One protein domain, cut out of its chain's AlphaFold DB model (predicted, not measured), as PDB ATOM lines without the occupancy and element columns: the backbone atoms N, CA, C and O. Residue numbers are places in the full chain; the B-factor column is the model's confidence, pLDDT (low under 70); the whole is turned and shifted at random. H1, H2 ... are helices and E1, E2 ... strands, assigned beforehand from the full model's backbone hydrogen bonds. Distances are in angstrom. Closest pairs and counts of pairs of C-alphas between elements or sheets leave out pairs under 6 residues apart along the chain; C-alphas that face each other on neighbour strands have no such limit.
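What this domain is: This is residues 10 to 142 of the 154 residues of an uncharacterized protein of Caballeronia glathei (UniProt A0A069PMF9). A twisted wall of seven strands, E2 to E8, has both helices over one face and no named element over the other: H2 runs along E5 and E6, and H1 crosses E6. A small separate pair of strands, E1 and E9, sits by the end of H2 where residue 137 lies. The 133 printed residues hold, along the chain, H1 E1 E2 E3 E4 E5 E6 E7 E8 H2 E9; the large sheet is antiparallel throughout, in the order E2 E3 E4 E5 E6 E7 E8, and the class is mixed, helices and strands. The whole is compact, with a radius of gyration of the C-alphas of 15.1 A and spans of 46 by 31 by 27 A.

Where its parts are: H1, residues 10 to 17, begins at C-alpha 10 (-40.385, 2.456, -12.106). E1, residues 20 to 22, and E2, residues 28 to 30, follow. E3 is residues 35 to 43, 26.5 A; E4 is 55 to 65, 33.4 A; E5, the longest strand, is 68 to 80, 37.7 A, and begins at (-51.134, -31.945, -23.473). E6, residues 83 to 93, is 27.5 A and bends by 68 degrees at residue 87. E7 is 107 to 110 and E8 113 to 116. H2, residues 126 to 137, is 16.2 A, and E9, residues 139 to 141, ends at (-44.860, -18.204, 0.828).

How they stand to each other: E2 to E8 form a meander, each strand the antiparallel neighbour of the one before, with E2 and E8 as edge strands. Within hydrogen-bond range are N 28 and O 39, 2.8 A, for E2 and E3; N 38 and O 61, 2.8 A, for E3 and E4; N 58 and O 75, 2.9 A, for E4 and E5; N 74 and O 90, 2.9 A, for E5 and E6; N 89 and O 109, 2.9 A, for E6 and E7; and N 108 and O 115, 2.8 A, for E7 and E8. H2 is on the sheet at a height of 9.0 A, over E5 and E6, and runs along the strands at 21 degrees to E5 on the local plane. Its closest C-alphas to E6 are Phe 133 and Leu 90, 6.6 A. H1 is on the same face of the sheet as H2, at a height over the sheet of 8.8 A; it lies over E6 and runs across the strands, only just, at 63 degrees to E6 on the local plane, and the closest C-alphas of H1 and E6 are those of Ala 12 and Ala 87, 4.8 A apart. H1 and H2 only just touch, with 3 pairs of C-alphas within 8 A, through residues 136 to 137 of H2 alone; they run opposite ways at a steep tilt of 66 degrees, and the closest C-alphas are Leu 16 and Val 137, 4.8 A. E1 and E9 are parallel neighbours, with N 22 and O 140 at 2.9 A. E9 and E5 are apart. In H1 and H2 every O i to N i+4 pair is within hydrogen-bond range.

The domain as a whole: The two C-alphas farthest apart are those of Gly 48 and Arg 66, 47.3 A. The printed part has no cut. The links E3 to E4 and E6 to E7 are long, with 11 and 13 residues. The mean pLDDT of the printed part is 87.9; residues 31 to 32, 49 to 53, 96 to 101, 103 and 119 to 120 are under 70.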
ATOM      1  N   LYS A  10     -41.142   2.004 -13.281       94.88
ATOM      2  CA  LYS A  10     -40.385   2.456 -12.106       94.88
ATOM      3  C   LYS A  10     -41.068   2.083 -10.785       94.88
ATOM      4  O   LYS A  10     -40.409   1.638  -9.854       94.88
ATOM      5  N   GLU A  11     -42.384   2.259 -10.706       93.56
ATOM      6  CA  GLU A  11     -43.149   1.933  -9.500       93.56
ATOM      7  C   GLU A  11     -43.263   0.421  -9.290       93.56
ATOM      8  O   GLU A  11     -43.295  -0.043  -8.150       93.56
ATOM      9  N   ALA A  12     -43.307  -0.349 -10.383       95.19
ATOM     10  CA  ALA A  12     -43.195  -1.796 -10.320       95.19
ATOM     11  C   ALA A  12     -41.819  -2.208  -9.775       95.19
ATOM     12  O   ALA A  12     -41.778  -2.938  -8.794       95.19
ATOM     13  N   ASP A  13     -40.712  -1.689 -10.314       95.94
ATOM     14  CA  ASP A  13     -39.357  -2.021  -9.843       95.94
ATOM     15  C   ASP A  13     -39.175  -1.705  -8.344       95.94
ATOM     16  O   ASP A  13     -38.676  -2.539  -7.586       95.94
ATOM     17  N   GLU A  14     -39.640  -0.534  -7.890       93.19
ATOM     18  CA  GLU A  14     -39.636  -0.156  -6.470       93.19
ATOM     19  C   GLU A  14     -40.416  -1.160  -5.612       93.19
ATOM     20  O   GLU A  14     -39.962  -1.552  -4.536       93.19
ATOM     21  N   LEU A  15     -41.574  -1.614  -6.095       92.44
ATOM     22  CA  LEU A  15     -42.379  -2.610  -5.402       92.44
ATOM     23  C   LEU A  15     -41.709  -3.990  -5.395       92.44
ATOM     24  O   LEU A  15     -41.732  -4.663  -4.364       92.44
ATOM     25  N   LEU A  16     -41.128  -4.438  -6.509       95.00
ATOM     26  CA  LEU A  16     -40.483  -5.749  -6.637       95.00
ATOM     27  C   LEU A  16     -39.222  -5.858  -5.776       95.00
ATOM     28  O   LEU A  16     -38.967  -6.924  -5.226       95.00
ATOM     29  N   ALA A  17     -38.513  -4.753  -5.538       94.38
ATOM     30  CA  ALA A  17     -37.345  -4.721  -4.656       94.38
ATOM     31  C   ALA A  17     -37.666  -5.022  -3.176       94.38
ATOM     32  O   ALA A  17     -36.799  -5.481  -2.430       94.38
ATOM     33  N   VAL A  18     -38.901  -4.783  -2.725       92.56
ATOM     34  CA  VAL A  18     -39.308  -4.989  -1.325       92.56
ATOM     35  C   VAL A  18     -39.519  -6.475  -1.043       92.56
ATOM     36  O   VAL A  18     -40.279  -7.117  -1.759       92.56
ATOM     37  N   GLN A  19     -38.923  -7.013   0.025       93.88
ATOM     38  CA  GLN A  19     -39.203  -8.384   0.475       93.88
ATOM     39  C   GLN A  19     -40.657  -8.514   0.935       93.88
ATOM     40  O   GLN A  19     -41.182  -7.624   1.609       93.88
ATOM     41  N   LYS A  20     -41.313  -9.622   0.593       93.56
ATOM     42  CA  LYS A  20     -42.728  -9.858   0.888       93.56
ATOM     43  C   LYS A  20     -42.949 -11.259   1.438       93.56
ATOM     44  O   LYS A  20     -42.174 -12.168   1.147       93.56
ATOM     45  N   SER A  21     -44.039 -11.440   2.170       93.38
ATOM     46  CA  SER A  21     -44.558 -12.761   2.504       93.38
ATOM     47  C   SER A  21     -46.012 -12.917   2.073       93.38
ATOM     48  O   SER A  21     -46.786 -11.957   2.085       93.38
ATOM     49  N   ALA A  22     -46.381 -14.126   1.670       92.06
ATOM     50  CA  ALA A  22     -47.756 -14.512   1.392       92.06
ATOM     51  C   ALA A  22     -48.187 -15.589   2.403       92.06
ATOM     52  O   ALA A  22     -47.527 -16.628   2.482       92.06
ATOM     53  N   PRO A  23     -49.282 -15.362   3.153       88.38
ATOM     54  CA  PRO A  23     -49.843 -16.371   4.030       88.38
ATOM     55  C   PRO A  23     -50.457 -17.511   3.213       88.38
ATOM     56  O   PRO A  23     -50.676 -17.384   2.001       88.38
ATOM     57  N   GLU A  24     -50.774 -18.597   3.915       80.31
ATOM     58  CA  GLU A  24     -51.412 -19.790   3.363       80.31
ATOM     59  C   GLU A  24     -52.617 -19.445   2.473       80.31
ATOM     60  O   GLU A  24     -53.473 -18.618   2.811       80.31
ATOM     61  N   ALA A  25     -52.680 -20.111   1.324       85.38
ATOM     62  CA  ALA A  25     -53.825 -20.086   0.438       85.38
ATOM     63  C   ALA A  25     -53.980 -21.433  -0.261       85.38
ATOM     64  O   ALA A  25     -53.016 -22.162  -0.480       85.38
ATOM     65  N   ALA A  26     -55.219 -21.744  -0.628       90.19
ATOM     66  CA  ALA A  26     -55.566 -22.998  -1.270       90.19
ATOM     67  C   ALA A  26     -55.895 -22.788  -2.749       90.19
ATOM     68  O   ALA A  26     -56.456 -21.763  -3.146       90.19
ATOM     69  N   TRP A  27     -55.600 -23.807  -3.551       94.69
ATOM     70  CA  TRP A  27     -56.050 -23.874  -4.932       94.69
ATOM     71  C   TRP A  27     -57.567 -24.025  -5.015       94.69
ATOM     72  O   TRP A  27     -58.169 -24.882  -4.367       94.69
ATOM     73  N   ILE A  28     -58.174 -23.230  -5.886       94.50
ATOM     74  CA  ILE A  28     -59.581 -23.312  -6.254       94.50
ATOM     75  C   ILE A  28     -59.649 -23.780  -7.702       94.50
ATOM     76  O   ILE A  28     -59.090 -23.145  -8.596       94.50
ATOM     77  N   ALA A  29     -60.349 -24.888  -7.945       92.81
ATOM     78  CA  ALA A  29     -60.641 -25.330  -9.301       92.81
ATOM     79  C   ALA A  29     -61.605 -24.337  -9.967       92.81
ATOM     80  O   ALA A  29     -62.710 -24.091  -9.478       92.81
ATOM     81  N   LEU A  30     -61.189 -23.775 -11.096       89.38
ATOM     82  CA  LEU A  30     -62.017 -22.925 -11.935       89.38
ATOM     83  C   LEU A  30     -62.727 -23.825 -12.952       89.38
ATOM     84  O   LEU A  30     -62.086 -24.560 -13.703       89.38
ATOM     85  N   SER A  31     -64.059 -23.808 -12.971       69.69
ATOM     86  CA  SER A  31     -64.817 -24.642 -13.904       69.69
ATOM     87  C   SER A  31     -64.623 -24.149 -15.342       69.69
ATOM     88  O   SER A  31     -65.063 -23.061 -15.708       69.69
ATOM     89  N   SER A  32     -63.969 -24.947 -16.192       62.00
ATOM     90  CA  SER A  32     -63.816 -24.573 -17.606       62.00
ATOM     91  C   SER A  32     -63.770 -25.748 -18.585       62.00
ATOM     92  O   SER A  32     -62.816 -25.923 -19.331       62.00
ATOM     93  N   GLY A  33     -64.855 -26.519 -18.685       73.31
ATOM     94  CA  GLY A  33     -65.103 -27.391 -19.844       73.31
ATOM     95  C   GLY A  33     -63.945 -28.339 -20.202       73.31
ATOM     96  O   GLY A  33     -63.698 -29.302 -19.488       73.31
ATOM     97  N   ARG A  34     -63.275 -28.106 -21.343       78.44
ATOM     98  CA  ARG A  34     -62.192 -28.965 -21.877       78.44
ATOM     99  C   ARG A  34     -60.784 -28.629 -21.366       78.44
ATOM    100  O   ARG A  34     -59.850 -29.364 -21.681       78.44
ATOM    101  N   ILE A  35     -60.622 -27.514 -20.658       86.94
ATOM    102  CA  ILE A  35     -59.347 -27.071 -20.087       86.94
ATOM    103  C   ILE A  35     -59.538 -27.056 -18.582       86.94
ATOM    104  O   ILE A  35     -60.409 -26.361 -18.068       86.94
ATOM    105  N   GLU A  36     -58.740 -27.824 -17.867       91.50
ATOM    106  CA  GLU A  36     -58.747 -27.771 -16.415       91.50
ATOM    107  C   GLU A  36     -57.970 -26.531 -15.983       91.50
ATOM    108  O   GLU A  36     -56.911 -26.236 -16.540       91.50
ATOM    109  N   SER A  37     -58.516 -25.773 -15.040       93.25
ATOM    110  CA  SER A  37     -57.916 -24.526 -14.577       93.25
ATOM    111  C   SER A  37     -57.994 -24.460 -13.059       93.25
ATOM    112  O   SER A  37     -59.001 -24.843 -12.466       93.25
ATOM    113  N   TRP A  38     -56.953 -23.931 -12.434       95.56
ATOM    114  CA  TRP A  38     -56.877 -23.707 -10.997       95.56
ATOM    115  C   TRP A  38     -56.341 -22.311 -10.741       95.56
ATOM    116  O   TRP A  38     -55.481 -21.830 -11.481       95.56
ATOM    117  N   ALA A  39     -56.846 -21.675  -9.692       96.44
ATOM    118  CA  ALA A  39     -56.340 -20.400  -9.221       96.44
ATOM    119  C   ALA A  39     -56.056 -20.439  -7.723       96.44
ATOM    120  O   ALA A  39     -56.814 -21.032  -6.955       96.44
ATOM    121  N   LEU A  40     -54.987 -19.770  -7.321       96.25
ATOM    122  CA  LEU A  40     -54.671 -19.453  -5.939       96.25
ATOM    123  C   LEU A  40     -54.527 -17.938  -5.855       96.25
ATOM    124  O   LEU A  40     -53.739 -17.343  -6.587       96.25
ATOM    125  N   VAL A  41     -55.305 -17.314  -4.973       95.31
ATOM    126  CA  VAL A  41     -55.274 -15.865  -4.759       95.31
ATOM    127  C   VAL A  41     -55.047 -15.602  -3.282       95.31
ATOM    128  O   VAL A  41     -55.794 -16.101  -2.444       95.31
ATOM    129  N   THR A  42     -54.028 -14.809  -2.959       93.94
ATOM    130  CA  THR A  42     -53.693 -14.480  -1.570       93.94
ATOM    131  C   THR A  42     -53.204 -13.048  -1.424       93.94
ATOM    132  O   THR A  42     -52.608 -12.474  -2.338       93.94
ATOM    133  N   GLY A  43     -53.488 -12.447  -0.270       92.81
ATOM    134  CA  GLY A  43     -52.983 -11.121   0.075       92.81
ATOM    135  C   GLY A  43     -51.499 -11.180   0.419       92.81
ATOM    136  O   GLY A  43     -51.025 -12.169   0.960       92.81
ATOM    137  N   VAL A  44     -50.761 -10.111   0.146       92.38
ATOM    138  CA  VAL A  44     -49.316 -10.057   0.396       92.38
ATOM    139  C   VAL A  44     -49.003  -9.096   1.535       92.38
ATOM    140  O   VAL A  44     -49.583  -8.014   1.655       92.38
ATOM    141  N   ILE A  45     -48.054  -9.488   2.376       90.44
ATOM    142  CA  ILE A  45     -47.568  -8.728   3.522       90.44
ATOM    143  C   ILE A  45     -46.156  -8.235   3.214       90.44
ATOM    144  O   ILE A  45     -45.328  -8.948   2.661       90.44
ATOM    145  N   THR A  46     -45.868  -7.000   3.605       86.56
ATOM    146  CA  THR A  46     -44.524  -6.419   3.545       86.56
ATOM    147  C   THR A  46     -44.022  -6.107   4.952       86.56
ATOM    148  O   THR A  46     -44.842  -5.896   5.859       86.56
ATOM    149  N   PRO A  47     -42.699  -5.985   5.151       80.56
ATOM    150  CA  PRO A  47     -42.122  -5.463   6.380       80.56
ATOM    151  C   PRO A  47     -42.814  -4.161   6.810       80.56
ATOM    152  O   PRO A  47     -43.097  -3.288   5.990       80.56
ATOM    153  N   GLY A  48     -43.163  -4.062   8.093       72.31
ATOM    154  CA  GLY A  48     -43.888  -2.912   8.645       72.31
ATOM    155  C   GLY A  48     -45.397  -2.879   8.360       72.31
ATOM    156  O   GLY A  48     -46.062  -1.932   8.764       72.31
ATOM    157  N   GLY A  49     -45.963  -3.886   7.683       63.12
ATOM    158  CA  GLY A  49     -47.412  -4.032   7.490       63.12
ATOM    159  C   GLY A  49     -48.059  -3.014   6.542       63.12
ATOM    160  O   GLY A  49     -49.278  -3.042   6.378       63.12
ATOM    161  N   LEU A  50     -47.257  -2.159   5.898       59.09
ATOM    162  CA  LEU A  50     -47.696  -1.060   5.027       59.09
ATOM    163  C   LEU A  50     -48.640  -1.501   3.900       59.09
ATOM    164  O   LEU A  50     -49.561  -0.762   3.560       59.09
ATOM    165  N   TYR A  51     -48.462  -2.707   3.353       61.56
ATOM    166  CA  TYR A  51     -49.187  -3.148   2.158       61.56
ATOM    167  C   TYR A  51     -50.176  -4.303   2.371       61.56
ATOM    168  O   TYR A  51     -50.747  -4.791   1.397       61.56
ATOM    169  N   LYS A  52     -50.464  -4.692   3.624       55.34
ATOM    170  CA  LYS A  52     -51.253  -5.897   3.981       55.34
ATOM    171  C   LYS A  52     -52.651  -5.998   3.333       55.34
ATOM    172  O   LYS A  52     -53.266  -7.056   3.377       55.34
ATOM    173  N   LYS A  53     -53.185  -4.907   2.768       57.38
ATOM    174  CA  LYS A  53     -54.500  -4.861   2.095       57.38
ATOM    175  C   LYS A  53     -54.462  -4.360   0.650       57.38
ATOM    176  O   LYS A  53     -55.513  -4.246   0.031       57.38
ATOM    177  N   ALA A  54     -53.285  -4.016   0.137       84.81
ATOM    178  CA  ALA A  54     -53.145  -3.390  -1.171       84.81
ATOM    179  C   ALA A  54     -52.375  -4.255  -2.165       84.81
ATOM    180  O   ALA A  54     -52.319  -3.877  -3.324       84.81
ATOM    181  N   LEU A  55     -51.790  -5.378  -1.744       93.06
ATOM    182  CA  LEU A  55     -51.075  -6.283  -2.634       93.06
ATOM    183  C   LEU A  55     -51.720  -7.663  -2.635       93.06
ATOM    184  O   LEU A  55     -52.061  -8.192  -1.576       93.06
ATOM    185  N   THR A  56     -51.825  -8.244  -3.823       95.00
ATOM    186  CA  THR A  56     -52.403  -9.570  -4.031       95.00
ATOM    187  C   THR A  56     -51.545 -10.336  -5.022       95.00
ATOM    188  O   THR A  56     -51.162  -9.789  -6.057       95.00
ATOM    189  N   VAL A  57     -51.268 -11.597  -4.719       95.94
ATOM    190  CA  VAL A  57     -50.735 -12.555  -5.684       95.94
ATOM    191  C   VAL A  57     -51.878 -13.385  -6.239       95.94
ATOM    192  O   VAL A  57     -52.763 -13.810  -5.497       95.94
ATOM    193  N   GLU A  58     -51.837 -13.618  -7.542       97.31
ATOM    194  CA  GLU A  58     -52.697 -14.556  -8.248       97.31
ATOM    195  C   GLU A  58     -51.813 -15.540  -9.013       97.31
ATOM    196  O   GLU A  58     -51.030 -15.140  -9.876       97.31
ATOM    197  N   LEU A  59     -51.944 -16.826  -8.703       97.81
ATOM    198  CA  LEU A  59     -51.326 -17.911  -9.451       97.81
ATOM    199  C   LEU A  59     -52.423 -18.636 -10.219       97.81
ATOM    200  O   LEU A  59     -53.377 -19.115  -9.612       97.81
ATOM    201  N   ILE A  60     -52.300 -18.729 -11.541       96.88
ATOM    202  CA  ILE A  60     -53.219 -19.493 -12.384       96.88
ATOM    203  C   ILE A  60     -52.443 -20.598 -13.087       96.88
ATOM    204  O   ILE A  60     -51.482 -20.332 -13.806       96.88
ATOM    205  N   CYS A  61     -52.926 -21.827 -12.935       95.44
ATOM    206  CA  CYS A  61     -52.449 -22.993 -13.667       95.44
ATOM    207  C   CYS A  61     -53.568 -23.489 -14.578       95.44
ATOM    208  O   CYS A  61     -54.722 -23.578 -14.155       95.44
ATOM    209  N   LYS A  62     -53.244 -23.835 -15.822       93.56
ATOM    210  CA  LYS A  62     -54.191 -24.479 -16.740       93.56
ATOM    211  C   LYS A  62     -53.564 -25.701 -17.374       93.56
ATOM    212  O   LYS A  62     -52.373 -25.685 -17.668       93.56
ATOM    213  N   ARG A  63     -54.386 -26.712 -17.645       91.69
ATOM    214  CA  ARG A  63     -54.011 -27.935 -18.350       91.69
ATOM    215  C   ARG A  63     -55.045 -28.291 -19.412       91.69
ATOM    216  O   ARG A  63     -56.226 -28.470 -19.115       91.69
ATOM    217  N   SER A  64     -54.604 -28.442 -20.656       88.69
ATOM    218  CA  SER A  64     -55.380 -29.100 -21.708       88.69
ATOM    219  C   SER A  64     -54.921 -30.543 -21.866       88.69
ATOM    220  O   SER A  64     -53.733 -30.825 -21.790       88.69
ATOM    221  N   VAL A  65     -55.856 -31.460 -22.115       81.44
ATOM    222  CA  VAL A  65     -55.547 -32.897 -22.230       81.44
ATOM    223  C   VAL A  65     -55.164 -33.335 -23.647       81.44
ATOM    224  O   VAL A  65     -54.506 -34.361 -23.806       81.44
ATOM    225  N   ARG A  66     -55.581 -32.599 -24.691       82.56
ATOM    226  CA  ARG A  66     -55.281 -32.911 -26.103       82.56
ATOM    227  C   ARG A  66     -55.215 -31.638 -26.972       82.56
ATOM    228  O   ARG A  66     -56.279 -31.107 -27.294       82.56
ATOM    229  N   PRO A  67     -54.018 -31.185 -27.395       82.31
ATOM    230  CA  PRO A  67     -52.696 -31.665 -26.963       82.31
ATOM    231  C   PRO A  67     -52.475 -31.440 -25.457       82.31
ATOM    232  O   PRO A  67     -53.153 -30.603 -24.856       82.31
ATOM    233  N   LEU A  68     -51.555 -32.203 -24.850       85.81
ATOM    234  CA  LEU A  68     -51.134 -31.945 -23.473       85.81
ATOM    235  C   LEU A  68     -50.380 -30.615 -23.448       85.81
ATOM    236  O   LEU A  68     -49.292 -30.519 -24.012       85.81
ATOM    237  N   ARG A  69     -50.975 -29.597 -22.831       89.12
ATOM    238  CA  ARG A  69     -50.355 -28.284 -22.650       89.12
ATOM    239  C   ARG A  69     -50.666 -27.787 -21.257       89.12
ATOM    240  O   ARG A  69     -51.813 -27.854 -20.818       89.12
ATOM    241  N   GLU A  70     -49.647 -27.266 -20.608       92.25
ATOM    242  CA  GLU A  70     -49.727 -26.646 -19.299       92.25
ATOM    243  C   GLU A  70     -49.288 -25.197 -19.437       92.25
ATOM    244  O   GLU A  70     -48.307 -24.906 -20.120       92.25
ATOM    245  N   SER A  71     -50.046 -24.285 -18.842       93.38
ATOM    246  CA  SER A  71     -49.719 -22.862 -18.838       93.38
ATOM    247  C   SER A  71     -49.802 -22.308 -17.431       93.38
ATOM    248  O   SER A  71     -50.751 -22.612 -16.698       93.38
ATOM    249  N   PHE A  72     -48.859 -21.438 -17.112       95.56
ATOM    250  CA  PHE A  72     -48.685 -20.819 -15.813       95.56
ATOM    251  C   PHE A  72     -48.747 -19.309 -15.996       95.56
ATOM    252  O   PHE A  72     -47.981 -18.736 -16.769       95.56
ATOM    253  N   LYS A  73     -49.676 -18.670 -15.288       97.19
ATOM    254  CA  LYS A  73     -49.824 -17.219 -15.277       97.19
ATOM    255  C   LYS A  73     -49.797 -16.730 -13.841       97.19
ATOM    256  O   LYS A  73     -50.791 -16.858 -13.128       97.19
ATOM    257  N   PHE A  74     -48.660 -16.194 -13.416       98.06
ATOM    258  CA  PHE A  74     -48.415 -15.789 -12.032       98.06
ATOM    259  C   PHE A  74     -48.251 -14.282 -11.970       98.06
ATOM    260  O   PHE A  74     -47.402 -13.730 -12.661       98.06
ATOM    261  N   SER A  75     -49.074 -13.609 -11.173       98.25
ATOM    262  CA  SER A  75     -49.191 -12.152 -11.179       98.25
ATOM    263  C   SER A  75     -49.106 -11.570  -9.772       98.25
ATOM    264  O   SER A  75     -49.650 -12.130  -8.822       98.25
ATOM    265  N   LEU A  76     -48.471 -10.403  -9.658       97.38
ATOM    266  CA  LEU A  76     -48.527  -9.539  -8.482       97.38
ATOM    267  C   LEU A  76     -49.300  -8.269  -8.842       97.38
ATOM    268  O   LEU A  76     -48.932  -7.546  -9.773       97.38
ATOM    269  N   PHE A  77     -50.334  -7.969  -8.067       96.00
ATOM    270  CA  PHE A  77     -51.166  -6.783  -8.230       96.00
ATOM    271  C   PHE A  77     -51.028  -5.834  -7.044       96.00
ATOM    272  O   PHE A  77     -50.912  -6.274  -5.902       96.00
ATOM    273  N   ARG A  78     -51.121  -4.531  -7.323       93.19
ATOM    274  CA  ARG A  78     -51.342  -3.457  -6.358       93.19
ATOM    275  C   ARG A  78     -52.715  -2.836  -6.573       93.19
ATOM    276  O   ARG A  78     -53.052  -2.447  -7.682       93.19
ATOM    277  N   LEU A  79     -53.512  -2.712  -5.524       91.06
ATOM    278  CA  LEU A  79     -54.800  -2.036  -5.574       91.06
ATOM    279  C   LEU A  79     -54.587  -0.515  -5.575       91.06
ATOM    280  O   LEU A  79     -54.103   0.045  -4.593       91.06
ATOM    281  N   GLU A  80     -54.992   0.158  -6.649       86.75
ATOM    282  CA  GLU A  80     -54.988   1.617  -6.766       86.75
ATOM    283  C   GLU A  80     -56.385   2.137  -7.061       86.75
ATOM    284  O   GLU A  80     -57.024   1.710  -8.021       86.75
ATOM    285  N   PHE A  81     -56.867   3.076  -6.247       85.31
ATOM    286  CA  PHE A  81     -58.192   3.686  -6.421       85.31
ATOM    287  C   PHE A  81     -59.327   2.653  -6.593       85.31
ATOM    288  O   PHE A  81     -60.297   2.891  -7.307       85.31
ATOM    289  N   GLY A  82     -59.199   1.491  -5.939       83.31
ATOM    290  CA  GLY A  82     -60.173   0.399  -6.013       83.31
ATOM    291  C   GLY A  82     -60.026  -0.538  -7.218       83.31
ATOM    292  O   GLY A  82     -60.817  -1.470  -7.332       83.31
ATOM    293  N   ALA A  83     -59.025  -0.348  -8.081       88.56
ATOM    294  CA  ALA A  83     -58.746  -1.218  -9.221       88.56
ATOM    295  C   ALA A  83     -57.380  -1.916  -9.075       88.56
ATOM    296  O   ALA A  83     -56.403  -1.270  -8.690       88.56
ATOM    297  N   PRO A  84     -57.274  -3.226  -9.369       91.94
ATOM    298  CA  PRO A  84     -55.989  -3.906  -9.368       91.94
ATOM    299  C   PRO A  84     -55.135  -3.411 -10.540       91.94
ATOM    300  O   PRO A  84     -55.573  -3.394 -11.690       91.94
ATOM    301  N   LYS A  85     -53.904  -3.021 -10.230       94.44
ATOM    302  CA  LYS A  85     -52.848  -2.675 -11.175       94.44
ATOM    303  C   LYS A  85     -51.766  -3.730 -11.106       94.44
ATOM    304  O   LYS A  85     -51.271  -4.047 -10.028       94.44
ATOM    305  N   ARG A  86     -51.394  -4.290 -12.240       96.00
ATOM    306  CA  ARG A  86     -50.381  -5.328 -12.337       96.00
ATOM    307  C   ARG A  86     -48.998  -4.706 -12.188       96.00
ATOM    308  O   ARG A  86     -48.624  -3.796 -12.925       96.00
ATOM    309  N   ALA A  87     -48.260  -5.186 -11.198       96.31
ATOM    310  CA  ALA A  87     -46.863  -4.836 -10.987       96.31
ATOM    311  C   ALA A  87     -45.941  -5.811 -11.715       96.31
ATOM    312  O   ALA A  87     -44.940  -5.406 -12.293       96.31
ATOM    313  N   TYR A  88     -46.302  -7.092 -11.699       97.88
ATOM    314  CA  TYR A  88     -45.554  -8.142 -12.367       97.88
ATOM    315  C   TYR A  88     -46.496  -9.224 -12.871       97.88
ATOM    316  O   TYR A  88     -47.513  -9.503 -12.228       97.88
ATOM    317  N   GLN A  89     -46.148  -9.856 -13.986       97.94
ATOM    318  CA  GLN A  89     -46.750 -11.115 -14.398       97.94
ATOM    319  C   GLN A  89     -45.760 -11.958 -15.187       97.94
ATOM    320  O   GLN A  89     -45.211 -11.484 -16.172       97.94
ATOM    321  N   LEU A  90     -45.631 -13.221 -14.807       97.06
ATOM    322  CA  LEU A  90     -45.051 -14.272 -15.627       97.06
ATOM    323  C   LEU A  90     -46.181 -14.963 -16.394       97.06
ATOM    324  O   LEU A  90     -47.181 -15.344 -15.785       97.06
ATOM    325  N   ASP A  91     -46.028 -15.120 -17.704       94.75
ATOM    326  CA  ASP A  91     -46.904 -15.931 -18.551       94.75
ATOM    327  C   ASP A  91     -46.034 -16.919 -19.332       94.75
ATOM    328  O   ASP A  91     -45.200 -16.519 -20.145       94.75
ATOM    329  N   THR A  92     -46.158 -18.206 -19.029       93.44
ATOM    330  CA  THR A  92     -45.326 -19.253 -19.627       93.44
ATOM    331  C   THR A  92     -46.112 -20.546 -19.828       93.44
ATOM    332  O   THR A  92     -47.211 -20.729 -19.298       93.44
ATOM    333  N   SER A  93     -45.569 -21.462 -20.624       90.75
ATOM    334  CA  SER A  93     -46.157 -22.779 -20.853       90.75
ATOM    335  C   SER A  93     -45.102 -23.837 -21.129       90.75
ATOM    336  O   SER A  93     -44.048 -23.529 -21.673       90.75
ATOM    337  N   ASN A  94     -45.419 -25.097 -20.844       87.50
ATOM    338  CA  ASN A  94     -44.514 -26.230 -21.073       87.50
ATOM    339  C   ASN A  94     -44.186 -26.485 -22.558       87.50
ATOM    340  O   ASN A  94     -43.208 -27.156 -22.877       87.50
ATOM    341  N   VAL A  95     -44.997 -25.952 -23.473       82.06
ATOM    342  CA  VAL A  95     -44.757 -25.991 -24.917       82.06
ATOM    343  C   VAL A  95     -44.731 -24.550 -25.428       82.06
ATOM    344  O   VAL A  95     -45.769 -23.885 -25.347       82.06
ATOM    345  N   PRO A  96     -43.598 -24.042 -25.948       64.50
ATOM    346  CA  PRO A  96     -43.588 -22.748 -26.618       64.50
ATOM    347  C   PRO A  96     -44.477 -22.835 -27.862       64.50
ATOM    348  O   PRO A  96     -44.429 -23.823 -28.600       64.50
ATOM    349  N   LEU A  97     -45.323 -21.828 -28.083       64.38
ATOM    350  CA  LEU A  97     -46.048 -21.717 -29.351       64.38
ATOM    351  C   LEU A  97     -45.067 -21.478 -30.498       64.38
ATOM    352  O   LEU A  97     -43.907 -21.169 -30.273       64.38
ATOM    353  N   CYS A  98     -45.514 -21.709 -31.728       59.38
ATOM    354  CA  CYS A  98     -44.623 -21.912 -32.867       59.38
ATOM    355  C   CYS A  98     -43.821 -20.669 -33.306       59.38
ATOM    356  O   CYS A  98     -42.940 -20.836 -34.148       59.38
ATOM    357  N   ASP A  99     -44.074 -19.477 -32.749       65.25
ATOM    358  CA  ASP A  99     -43.346 -18.248 -33.088       65.25
ATOM    359  C   ASP A  99     -43.028 -17.367 -31.850       65.25
ATOM    360  O   ASP A  99     -43.944 -17.012 -31.106       65.25
ATOM    361  N   PRO A 100     -41.757 -16.973 -31.616       62.59
ATOM    362  CA  PRO A 100     -41.359 -15.971 -30.617       62.59
ATOM    363  C   PRO A 100     -42.069 -14.618 -30.696       62.59
ATOM    364  O   PRO A 100     -42.095 -13.880 -29.708       62.59
ATOM    365  N   GLU A 101     -42.633 -14.275 -31.853       65.62
ATOM    366  CA  GLU A 101     -43.411 -13.050 -32.042       65.62
ATOM    367  C   GLU A 101     -44.885 -13.200 -31.633       65.62
ATOM    368  O   GLU A 101     -45.596 -12.194 -31.517       65.62
ATOM    369  N   ASP A 102     -45.351 -14.424 -31.347       70.50
ATOM    370  CA  ASP A 102     -46.718 -14.644 -30.892       70.50
ATOM    371  C   ASP A 102     -46.965 -13.938 -29.553       70.50
ATOM    372  O   ASP A 102     -46.159 -13.939 -28.616       70.50
ATOM    373  N   HIS A 103     -48.152 -13.345 -29.424       69.75
ATOM    374  CA  HIS A 103     -48.589 -12.735 -28.167       69.75
ATOM    375  C   HIS A 103     -48.556 -13.737 -26.996       69.75
ATOM    376  O   HIS A 103     -48.321 -13.361 -25.847       69.75
ATOM    377  N   ASP A 104     -48.737 -15.013 -27.317       71.25
ATOM    378  CA  ASP A 104     -48.781 -16.119 -26.371       71.25
ATOM    379  C   ASP A 104     -47.412 -16.810 -26.194       71.25
ATOM    380  O   ASP A 104     -47.329 -17.839 -25.517       71.25
ATOM    381  N   TRP A 105     -46.336 -16.283 -26.797       83.56
ATOM    382  CA  TRP A 105     -44.978 -16.736 -26.498       83.56
ATOM    383  C   TRP A 105     -44.630 -16.420 -25.037       83.56
ATOM    384  O   TRP A 105     -45.008 -15.342 -24.571       83.56
ATOM    385  N   PRO A 106     -43.911 -17.297 -24.310       90.25
ATOM    386  CA  PRO A 106     -43.519 -17.045 -22.929       90.25
ATOM    387  C   PRO A 106     -42.896 -15.660 -22.722       90.25
ATOM    388  O   PRO A 106     -41.962 -15.253 -23.421       90.25
ATOM    389  N   HIS A 107     -43.402 -14.921 -21.744       92.44
ATOM    390  CA  HIS A 107     -42.967 -13.557 -21.482       92.44
ATOM    391  C   HIS A 107     -43.276 -13.111 -20.057       92.44
ATOM    392  O   HIS A 107     -44.057 -13.719 -19.323       92.44
ATOM    393  N   GLU A 108     -42.699 -11.973 -19.702       94.31
ATOM    394  CA  GLU A 108     -42.983 -11.259 -18.472       94.31
ATOM    395  C   GLU A 108     -43.564  -9.884 -18.754       94.31
ATOM    396  O   GLU A 108     -43.281  -9.255 -19.777       94.31
ATOM    397  N   HIS A 109     -44.350  -9.402 -17.804       95.44
ATOM    398  CA  HIS A 109     -44.691  -7.996 -17.665       95.44
ATOM    399  C   HIS A 109     -44.042  -7.480 -16.386       95.44
ATOM    400  O   HIS A 109     -44.245  -8.068 -15.326       95.44
ATOM    401  N   ILE A 110     -43.309  -6.372 -16.476       96.56
ATOM    402  CA  ILE A 110     -42.808  -5.613 -15.326       96.56
ATOM    403  C   ILE A 110     -43.381  -4.206 -15.433       96.56
ATOM    404  O   ILE A 110     -42.912  -3.370 -16.209       96.56
ATOM    405  N   GLY A 111     -44.451  -3.957 -14.684       94.94
ATOM    406  CA  GLY A 111     -45.303  -2.801 -14.913       94.94
ATOM    407  C   GLY A 111     -45.748  -2.742 -16.377       94.94
ATOM    408  O   GLY A 111     -46.278  -3.712 -16.912       94.94
ATOM    409  N   THR A 112     -45.515  -1.605 -17.027       95.06
ATOM    410  CA  THR A 112     -45.867  -1.353 -18.434       95.06
ATOM    411  C   THR A 112     -44.982  -2.066 -19.454       95.06
ATOM    412  O   THR A 112     -45.295  -2.036 -20.646       95.06
ATOM    413  N   ASP A 113     -43.866  -2.650 -19.023       94.00
ATOM    414  CA  ASP A 113     -42.892  -3.244 -19.930       94.00
ATOM    415  C   ASP A 113     -43.197  -4.720 -20.137       94.00
ATOM    416  O   ASP A 113     -43.373  -5.459 -19.172       94.00
ATOM    417  N   ARG A 114     -43.177  -5.164 -21.396       91.94
ATOM    418  CA  ARG A 114     -43.249  -6.579 -21.763       91.94
ATOM    419  C   ARG A 114     -41.869  -7.063 -22.192       91.94
ATOM    420  O   ARG A 114     -41.255  -6.460 -23.071       91.94
ATOM    421  N   ILE A 115     -41.406  -8.158 -21.602       90.94
ATOM    422  CA  ILE A 115     -40.108  -8.775 -21.879       90.94
ATOM    423  C   ILE A 115     -40.369 -10.199 -22.361       90.94
ATOM    424  O   ILE A 115     -40.792 -11.051 -21.586       90.94
ATOM    425  N   CYS A 116     -40.150 -10.467 -23.647       88.12
ATOM    426  CA  CYS A 116     -40.231 -11.831 -24.164       88.12
ATOM    427  C   CYS A 116     -38.983 -12.611 -23.753       88.12
ATOM    428  O   CYS A 116     -37.864 -12.103 -23.879       88.12
ATOM    429  N   PHE A 117     -39.159 -13.859 -23.325       83.06
ATOM    430  CA  PHE A 117     -38.019 -14.761 -23.245       83.06
ATOM    431  C   PHE A 117     -37.538 -15.029 -24.674       83.06
ATOM    432  O   PHE A 117     -38.342 -15.317 -25.557       83.06
ATOM    433  N   GLY A 118     -36.240 -14.875 -24.938       70.88
ATOM    434  CA  GLY A 118     -35.674 -15.215 -26.246       70.88
ATOM    435  C   GLY A 118     -35.723 -16.726 -26.519       70.88
ATOM    436  O   GLY A 118     -36.418 -17.482 -25.849       70.88
ATOM    437  N   SER A 119     -34.892 -17.212 -27.443       63.31
ATOM    438  CA  SER A 119     -34.675 -18.660 -27.631       63.31
ATOM    439  C   SER A 119     -33.985 -19.346 -26.433       63.31
ATOM    440  O   SER A 119     -33.693 -20.539 -26.483       63.31
ATOM    441  N   SER A 120     -33.646 -18.583 -25.394       59.59
ATOM    442  CA  SER A 120     -33.087 -19.038 -24.123       59.59
ATOM    443  C   SER A 120     -34.169 -19.590 -23.186       59.59
ATOM    444  O   SER A 120     -35.333 -19.219 -23.289       59.59
ATOM    445  N   ALA A 121     -33.754 -20.463 -22.262       74.38
ATOM    446  CA  ALA A 121     -34.612 -21.167 -21.310       74.38
ATOM    447  C   ALA A 121     -35.587 -20.228 -20.576       74.38
ATOM    448  O   ALA A 121     -35.168 -19.306 -19.880       74.38
ATOM    449  N   PHE A 122     -36.881 -20.487 -20.743       86.88
ATOM    450  CA  PHE A 122     -37.963 -19.943 -19.927       86.88
ATOM    451  C   PHE A 122     -38.487 -21.055 -19.007       86.88
ATOM    452  O   PHE A 122     -38.291 -22.228 -19.335       86.88
ATOM    453  N   PRO A 123     -39.163 -20.729 -17.893       90.69
ATOM    454  CA  PRO A 123     -39.697 -21.747 -16.991       90.69
ATOM    455  C   PRO A 123     -40.737 -22.632 -17.689       90.69
ATOM    456  O   PRO A 123     -41.742 -22.122 -18.191       90.69
ATOM    457  N   GLN A 124     -40.500 -23.942 -17.741       90.31
ATOM    458  CA  GLN A 124     -41.350 -24.910 -18.446       90.31
ATOM    459  C   GLN A 124     -42.223 -25.730 -17.500       90.31
ATOM    460  O   GLN A 124     -43.272 -26.219 -17.923       90.31
ATOM    461  N   THR A 125     -41.812 -25.875 -16.241       93.12
ATOM    462  CA  THR A 125     -42.581 -26.574 -15.205       93.12
ATOM    463  C   THR A 125     -43.240 -25.599 -14.233       93.12
ATOM    464  O   THR A 125     -42.929 -24.404 -14.204       93.12
ATOM    465  N   PHE A 126     -44.161 -26.114 -13.415       94.94
ATOM    466  CA  PHE A 126     -44.778 -25.333 -12.348       94.94
ATOM    467  C   PHE A 126     -43.729 -24.840 -11.346       94.94
ATOM    468  O   PHE A 126     -43.737 -23.668 -10.980       94.94
ATOM    469  N   GLU A 127     -42.823 -25.720 -10.925       95.50
ATOM    470  CA  GLU A 127     -41.798 -25.448  -9.918       95.50
ATOM    471  C   GLU A 127     -40.825 -24.381 -10.411       95.50
ATOM    472  O   GLU A 127     -40.564 -23.419  -9.693       95.50
ATOM    473  N   GLU A 128     -40.365 -24.497 -11.660       95.50
ATOM    474  CA  GLU A 128     -39.512 -23.490 -12.291       95.50
ATOM    475  C   GLU A 128     -40.241 -22.148 -12.389       95.50
ATOM    476  O   GLU A 128     -39.671 -21.104 -12.075       95.50
ATOM    477  N   ALA A 129     -41.513 -22.148 -12.809       96.38
ATOM    478  CA  ALA A 129     -42.293 -20.920 -12.941       96.38
ATOM    479  C   ALA A 129     -42.535 -20.259 -11.580       96.38
ATOM    480  O   ALA A 129     -42.505 -19.030 -11.472       96.38
ATOM    481  N   LEU A 130     -42.766 -21.061 -10.538       97.12
ATOM    482  CA  LEU A 130     -43.023 -20.579  -9.189       97.12
ATOM    483  C   LEU A 130     -41.744 -20.024  -8.570       97.12
ATOM    484  O   LEU A 130     -41.773 -18.916  -8.046       97.12
ATOM    485  N   GLU A 131     -40.630 -20.751  -8.654       96.88
ATOM    486  CA  GLU A 131     -39.323 -20.282  -8.188       96.88
ATOM    487  C   GLU A 131     -38.945 -18.972  -8.882       96.88
ATOM    488  O   GLU A 131     -38.597 -17.988  -8.224       96.88
ATOM    489  N   HIS A 132     -39.086 -18.932 -10.206       96.94
ATOM    490  CA  HIS A 132     -38.799 -17.747 -11.000       96.94
ATOM    491  C   HIS A 132     -39.666 -16.556 -10.583       96.94
ATOM    492  O   HIS A 132     -39.144 -15.473 -10.323       96.94
ATOM    493  N   PHE A 133     -40.980 -16.756 -10.452       97.56
ATOM    494  CA  PHE A 133     -41.901 -15.729  -9.968       97.56
ATOM    495  C   PHE A 133     -41.525 -15.247  -8.563       97.56
ATOM    496  O   PHE A 133     -41.428 -14.039  -8.345       97.56
ATOM    497  N   CYS A 134     -41.277 -16.164  -7.624       97.31
ATOM    498  CA  CYS A 134     -40.918 -15.840  -6.244       97.31
ATOM    499  C   CYS A 134     -39.656 -14.977  -6.168       97.31
ATOM    500  O   CYS A 134     -39.640 -13.967  -5.461       97.31
ATOM    501  N   ASN A 135     -38.637 -15.338  -6.950       97.19
ATOM    502  CA  ASN A 135     -37.392 -14.588  -7.061       97.19
ATOM    503  C   ASN A 135     -37.617 -13.211  -7.699       97.19
ATOM    504  O   ASN A 135     -37.161 -12.205  -7.157       97.19
ATOM    505  N   ALA A 136     -38.357 -13.146  -8.809       97.00
ATOM    506  CA  ALA A 136     -38.609 -11.905  -9.536       97.00
ATOM    507  C   ALA A 136     -39.394 -10.883  -8.702       97.00
ATOM    508  O   ALA A 136     -39.111  -9.685  -8.757       97.00
ATOM    509  N   VAL A 137     -40.366 -11.340  -7.905       97.00
ATOM    510  CA  VAL A 137     -41.202 -10.455  -7.080       97.00
ATOM    511  C   VAL A 137     -40.761 -10.358  -5.619       97.00
ATOM    512  O   VAL A 137     -41.434  -9.680  -4.837       97.00
ATOM    513  N   ASN A 138     -39.643 -10.995  -5.258       96.69
ATOM    514  CA  ASN A 138     -39.074 -11.041  -3.909       96.69
ATOM    515  C   ASN A 138     -40.117 -11.434  -2.842       96.69
ATOM    516  O   ASN A 138     -40.331 -10.714  -1.859       96.69
ATOM    517  N   ILE A 139     -40.826 -12.543  -3.073       95.44
ATOM    518  CA  ILE A 139     -41.857 -13.068  -2.168       95.44
ATOM    519  C   ILE A 139     -41.498 -14.457  -1.656       95.44
ATOM    520  O   ILE A 139     -41.002 -15.306  -2.391       95.44
ATOM    521  N   GLN A 140     -41.819 -14.693  -0.388       95.69
ATOM    522  CA  GLN A 140     -41.795 -16.007   0.234       95.69
ATOM    523  C   GLN A 140     -43.217 -16.411   0.634       95.69
ATOM    524  O   GLN A 140     -43.937 -15.630   1.252       95.69
ATOM    525  N   PHE A 141     -43.627 -17.628   0.295       93.88
ATOM    526  CA  PHE A 141     -44.860 -18.204   0.828       93.88
ATOM    527  C   PHE A 141     -44.578 -18.844   2.190       93.88
ATOM    528  O   PHE A 141     -43.530 -19.466   2.376       93.88
ATOM    529  N   ASP A 142     -45.500 -18.676   3.136       92.38
ATOM    530  CA  ASP A 142     -45.375 -19.252   4.482       92.38
ATOM    531  C   ASP A 142     -45.439 -20.793   4.450       92.38
ATOM    532  O   ASP A 142     -44.862 -21.460   5.310       92.38
TER     533      ASP A 142